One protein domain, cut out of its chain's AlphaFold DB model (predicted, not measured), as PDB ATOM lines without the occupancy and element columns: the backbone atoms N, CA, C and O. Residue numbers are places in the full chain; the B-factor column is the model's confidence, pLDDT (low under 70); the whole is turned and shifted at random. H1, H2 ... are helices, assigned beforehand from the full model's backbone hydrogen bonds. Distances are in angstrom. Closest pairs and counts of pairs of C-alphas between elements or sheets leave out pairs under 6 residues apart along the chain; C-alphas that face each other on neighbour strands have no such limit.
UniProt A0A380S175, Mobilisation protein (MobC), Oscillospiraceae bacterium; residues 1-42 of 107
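Overview. This is residues 1 to 42 of the 107 residues of the protein "Mobilisation protein (MobC)" of Oscillospiraceae bacterium (UniProt A0A380S175). Two helices, H1 and H2, meet near their ends in a corner of about a right angle, and a long tail of residues 1 to 13 runs away from the far end of H1. The tail sets much of the length, and residues 1 to 11 of it stick out on their own. The printed part has 42 residues with two named helices, H1 then H2, and no named strand; the class is all helix. The whole is loose, with a radius of gyration of the C-alphas of 11.6 A, and elongated, its C-alphas spanning 35 by 22 by 19 A.

Arrangement. Begin with H1, residues 14 to 27, the longest helix, and look from it to H2, residues 31 to 41. They touch only at the corner by their link, H1 with residues 21 to 27 alone. Their closest C-alphas are those of Val 24 and Arg 31, 6.0 A apart. The lines of H1 and H2 are about perpendicular, at 83 degrees, and their centres are 13.0 A apart. In both H1 and H2 every O i to N i+4 pair is within hydrogen-bond range. Residues 13 to 19, of which 14 to 19 belong to H1, stand free, and so do residues 36 to 42, of which 36 to 41 belong to H2.

Along the chain. Find C-alpha 14 at (-17.232, -29.457, 54.600); from there H1 runs 20.1 A to C-alpha 27 at (-28.565, -41.159, 42.891). H2 begins at C-alpha 31 and runs 15.0 A to C-alpha 41 at (-28.105, -31.694, 32.323).

Size, cuts and confidence. The two C-alphas farthest apart are those of Met 1 and Asp 15, at 36.3 A. The printed part has no cut, and the link from H1 to H2 is tight, with 3 residues between them. Mean pLDDT of the printed part is 87.5, and residue 1 alone is under 70.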
ATOM      1  N   MET A   1      -6.297 -46.338  24.614       53.09
ATOM      2  CA  MET A   1      -6.370 -45.003  25.257       53.09
ATOM      3  C   MET A   1      -7.785 -44.767  25.768       53.09
ATOM      4  O   MET A   1      -8.728 -44.996  25.019       53.09
ATOM      5  N   SER A   2      -7.957 -44.359  27.030       71.56
ATOM      6  CA  SER A   2      -9.279 -43.979  27.556       71.56
ATOM      7  C   SER A   2      -9.800 -42.733  26.828       71.56
ATOM      8  O   SER A   2      -9.053 -41.776  26.642       71.56
ATOM      9  N   ARG A   3     -11.085 -42.719  26.444       81.56
ATOM     10  CA  ARG A   3     -11.737 -41.582  25.755       81.56
ATOM     11  C   ARG A   3     -11.853 -40.314  26.621       81.56
ATOM     12  O   ARG A   3     -12.226 -39.269  26.101       81.56
ATOM     13  N   ARG A   4     -11.598 -40.390  27.934       80.69
ATOM     14  CA  ARG A   4     -11.757 -39.273  28.884       80.69
ATOM     15  C   ARG A   4     -10.406 -38.922  29.507       80.69
ATOM     16  O   ARG A   4      -9.958 -39.624  30.405       80.69
ATOM     17  N   ASN A   5      -9.774 -37.859  29.009       89.25
ATOM     18  CA  ASN A   5      -8.408 -37.441  29.360       89.25
ATOM     19  C   ASN A   5      -8.309 -36.026  29.966       89.25
ATOM     20  O   ASN A   5      -7.210 -35.574  30.268       89.25
ATOM     21  N   LYS A   6      -9.434 -35.320  30.140       86.50
ATOM     22  CA  LYS A   6      -9.487 -33.992  30.772       86.50
ATOM     23  C   LYS A   6     -10.001 -34.115  32.208       86.50
ATOM     24  O   LYS A   6     -10.979 -34.828  32.439       86.50
ATOM     25  N   ALA A   7      -9.367 -33.408  33.141       88.00
ATOM     26  CA  ALA A   7      -9.725 -33.387  34.558       88.00
ATOM     27  C   ALA A   7      -9.924 -31.946  35.056       88.00
ATOM     28  O   ALA A   7      -9.253 -31.027  34.593       88.00
ATOM     29  N   VAL A   8     -10.846 -31.770  36.004       87.50
ATOM     30  CA  VAL A   8     -11.120 -30.513  36.714       87.50
ATOM     31  C   VAL A   8     -11.107 -30.812  38.209       87.50
ATOM     32  O   VAL A   8     -11.710 -31.792  38.649       87.50
ATOM     33  N   VAL A   9     -10.429 -29.966  38.986       90.25
ATOM     34  CA  VAL A   9     -10.411 -30.045  40.451       90.25
ATOM     35  C   VAL A   9     -11.449 -29.073  41.000       90.25
ATOM     36  O   VAL A   9     -11.366 -27.876  40.743       90.25
ATOM     37  N   ILE A  10     -12.410 -29.587  41.768       89.31
ATOM     38  CA  ILE A  10     -13.428 -28.787  42.457       89.31
ATOM     39  C   ILE A  10     -13.157 -28.885  43.956       89.31
ATOM     40  O   ILE A  10     -13.085 -29.990  44.499       89.31
ATOM     41  N   ARG A  11     -12.975 -27.738  44.611       93.06
ATOM     42  CA  ARG A  11     -12.820 -27.651  46.067       93.06
ATOM     43  C   ARG A  11     -14.172 -27.326  46.687       93.06
ATOM     44  O   ARG A  11     -14.902 -26.507  46.144       93.06
ATOM     45  N   PHE A  12     -14.474 -27.977  47.802       92.75
ATOM     46  CA  PHE A  12     -15.723 -27.825  48.540       92.75
ATOM     47  C   PHE A  12     -15.409 -27.460  49.985       92.75
ATOM     48  O   PHE A  12     -14.378 -27.875  50.521       92.75
ATOM     49  N   THR A  13     -16.318 -26.729  50.613       95.94
ATOM     50  CA  THR A  13     -16.414 -26.665  52.073       95.94
ATOM     51  C   THR A  13     -16.932 -27.997  52.635       95.94
ATOM     52  O   THR A  13     -17.443 -28.846  51.897       95.94
ATOM     53  N   GLU A  14     -16.806 -28.208  53.947       94.50
ATOM     54  CA  GLU A  14     -17.232 -29.457  54.600       94.50
ATOM     55  C   GLU A  14     -18.738 -29.735  54.402       94.50
ATOM     56  O   GLU A  14     -19.141 -30.863  54.104       94.50
ATOM     57  N   ASP A  15     -19.574 -28.696  54.478       95.56
ATOM     58  CA  ASP A  15     -21.026 -28.811  54.307       95.56
ATOM     59  C   ASP A  15     -21.418 -29.147  52.861       95.56
ATOM     60  O   ASP A  15     -22.243 -30.032  52.604       95.56
ATOM     61  N   GLU A  16     -20.779 -28.495  51.888       89.94
ATOM     62  CA  GLU A  16     -20.985 -28.788  50.468       89.94
ATOM     63  C   GLU A  16     -20.532 -30.210  50.119       89.94
ATOM     64  O   GLU A  16     -21.187 -30.907  49.335       89.94
ATOM     65  N   TRP A  17     -19.444 -30.677  50.739       92.88
ATOM     66  CA  TRP A  17     -18.934 -32.031  50.558       92.88
ATOM     67  C   TRP A  17     -19.916 -33.093  51.056       92.88
ATOM     68  O   TRP A  17     -20.158 -34.092  50.365       92.88
ATOM     69  N   ARG A  18     -20.522 -32.875  52.229       94.19
ATOM     70  CA  ARG A  18     -21.587 -33.739  52.763       94.19
ATOM     71  C   ARG A  18     -22.796 -33.757  51.834       94.19
ATOM     72  O   ARG A  18     -23.223 -34.833  51.417       94.19
ATOM     73  N   SER A  19     -23.266 -32.581  51.413       93.25
ATOM     74  CA  SER A  19     -24.406 -32.446  50.496       93.25
ATOM     75  C   SER A  19     -24.185 -33.190  49.174       93.25
ATOM     76  O   SER A  19     -25.071 -33.901  48.690       93.25
ATOM     77  N   LEU A  20     -22.983 -33.085  48.597       91.50
ATOM     78  CA  LEU A  20     -22.613 -33.819  47.389       91.50
ATOM     79  C   LEU A  20     -22.675 -35.336  47.613       91.50
ATOM     80  O   LEU A  20     -23.273 -36.047  46.806       91.50
ATOM     81  N   ASN A  21     -22.080 -35.839  48.695       91.06
ATOM     82  CA  ASN A  21     -22.070 -37.273  48.988       91.06
ATOM     83  C   ASN A  21     -23.474 -37.836  49.216       91.06
ATOM     84  O   ASN A  21     -23.779 -38.925  48.726       91.06
ATOM     85  N   ASP A  22     -24.348 -37.097  49.892       93.81
ATOM     86  CA  ASP A  22     -25.727 -37.525  50.117       93.81
ATOM     87  C   ASP A  22     -26.523 -37.589  48.812       93.81
ATOM     88  O   ASP A  22     -27.245 -38.559  48.565       93.81
ATOM     89  N   LYS A  23     -26.347 -36.603  47.923       91.00
ATOM     90  CA  LYS A  23     -26.961 -36.612  46.585       91.00
ATOM     91  C   LYS A  23     -26.466 -37.788  45.743       91.00
ATOM     92  O   LYS A  23     -27.270 -38.462  45.103       91.00
ATOM     93  N   VAL A  24     -25.169 -38.084  45.792       91.81
ATOM     94  CA  VAL A  24     -24.558 -39.219  45.083       91.81
ATOM     95  C   VAL A  24     -25.100 -40.554  45.604       91.81
ATOM     96  O   VAL A  24     -25.462 -41.416  44.800       91.81
ATOM     97  N   LYS A  25     -25.216 -40.718  46.930       91.00
ATOM     98  CA  LYS A  25     -25.818 -41.911  47.553       91.00
ATOM     99  C   LYS A  25     -27.262 -42.110  47.095       91.00
ATOM    100  O   LYS A  25     -27.617 -43.210  46.677       91.00
ATOM    101  N   LYS A  26     -28.074 -41.047  47.111       90.94
ATOM    102  CA  LYS A  26     -29.464 -41.081  46.622       90.94
ATOM    103  C   LYS A  26     -29.540 -41.452  45.139       90.94
ATOM    104  O   LYS A  26     -30.383 -42.253  44.751       90.94
ATOM    105  N   ALA A  27     -28.629 -40.918  44.329       85.81
ATOM    106  CA  ALA A  27     -28.565 -41.159  42.891       85.81
ATOM    107  C   ALA A  27     -27.977 -42.535  42.503       85.81
ATOM    108  O   ALA A  27     -27.979 -42.877  41.320       85.81
ATOM    109  N   LYS A  28     -27.467 -43.318  43.472       89.75
ATOM    110  CA  LYS A  28     -26.896 -44.670  43.291       89.75
ATOM    111  C   LYS A  28     -25.898 -44.768  42.131       89.75
ATOM    112  O   LYS A  28     -25.902 -45.724  41.358       89.75
ATOM    113  N   MET A  29     -25.035 -43.766  41.989       89.25
ATOM    114  CA  MET A  29     -24.039 -43.726  40.918       89.25
ATOM    115  C   MET A  29     -22.691 -43.192  41.410       89.25
ATOM    116  O   MET A  29     -22.647 -42.511  42.430       89.25
ATOM    117  N   PRO A  30     -21.578 -43.461  40.700       88.38
ATOM    118  CA  PRO A  30     -20.275 -42.909  41.058       88.38
ATOM    119  C   PRO A  30     -20.272 -41.380  40.985       88.38
ATOM    120  O   PRO A  30     -20.888 -40.801  40.088       88.38
ATOM    121  N   ARG A  31     -19.508 -40.730  41.870       87.12
ATOM    122  CA  ARG A  31     -19.416 -39.259  41.970       87.12
ATOM    123  C   ARG A  31     -19.096 -38.594  40.633       87.12
ATOM    124  O   ARG A  31     -19.756 -37.640  40.251       87.12
ATOM    125  N   GLU A  32     -18.152 -39.140  39.872       88.00
ATOM    126  CA  GLU A  32     -17.784 -38.605  38.554       88.00
ATOM    127  C   GLU A  32     -18.916 -38.703  37.530       88.00
ATOM    128  O   GLU A  32     -19.082 -37.817  36.692       88.00
ATOM    129  N   LYS A  33     -19.703 -39.784  37.583       87.50
ATOM    130  CA  LYS A  33     -20.877 -39.942  36.723       87.50
ATOM    131  C   LYS A  33     -21.959 -38.951  37.143       87.50
ATOM    132  O   LYS A  33     -22.510 -38.295  36.268       87.50
ATOM    133  N   PHE A  34     -22.189 -38.796  38.446       89.62
ATOM    134  CA  PHE A  34     -23.131 -37.828  39.001       89.62
ATOM    135  C   PHE A  34     -22.786 -36.400  38.577       89.62
ATOM    136  O   PHE A  34     -23.600 -35.750  37.928       89.62
ATOM    137  N   CYS A  35     -21.559 -35.941  38.837       89.06
ATOM    138  CA  CYS A  35     -21.124 -34.599  38.458       89.06
ATOM    139  C   CYS A  35     -21.238 -34.375  36.947       89.06
ATOM    140  O   CYS A  35     -21.661 -33.309  36.525       89.06
ATOM    141  N   ARG A  36     -20.921 -35.379  36.118       88.94
ATOM    142  CA  ARG A  36     -21.046 -35.253  34.661       88.94
ATOM    143  C   ARG A  36     -22.500 -35.156  34.205       88.94
ATOM    144  O   ARG A  36     -22.787 -34.351  33.333       88.94
ATOM    145  N   VAL A  37     -23.397 -35.961  34.771       86.38
ATOM    146  CA  VAL A  37     -24.835 -35.895  34.462       86.38
ATOM    147  C   VAL A  37     -25.402 -34.544  34.882       86.38
ATOM    148  O   VAL A  37     -26.124 -33.936  34.105       86.38
ATOM    149  N   VAL A  38     -25.020 -34.049  36.060       87.38
ATOM    150  CA  VAL A  38     -25.431 -32.725  36.535       87.38
ATOM    151  C   VAL A  38     -24.882 -31.624  35.631       87.38
ATOM    152  O   VAL A  38     -25.644 -30.769  35.219       87.38
ATOM    153  N   LEU A  39     -23.599 -31.658  35.264       84.88
ATOM    154  CA  LEU A  39     -22.996 -30.643  34.393       84.88
ATOM    155  C   LEU A  39     -23.566 -30.658  32.968       84.88
ATOM    156  O   LEU A  39     -23.707 -29.601  32.371       84.88
ATOM    157  N   LEU A  40     -23.881 -31.836  32.419       83.75
ATOM    158  CA  LEU A  40     -24.471 -31.962  31.079       83.75
ATOM    159  C   LEU A  40     -25.976 -31.668  31.062       83.75
ATOM    160  O   LEU A  40     -26.495 -31.247  30.036       83.75
ATOM    161  N   GLY A  41     -26.672 -31.941  32.166       76.69
ATOM    162  CA  GLY A  41     -28.105 -31.694  32.323       76.69
ATOM    163  C   GLY A  41     -28.437 -30.335  32.938       76.69
ATOM    164  O   GLY A  41     -29.611 -29.989  33.023       76.69
ATOM    165  N   ALA A  42     -27.438 -29.573  33.388       73.00
ATOM    166  CA  ALA A  42     -27.642 -28.235  33.910       73.00
ATOM    167  C   ALA A  42     -28.034 -27.305  32.761       73.00
ATOM    168  O   ALA A  42     -27.217 -26.993  31.893       73.00
TER     169      ALA A  42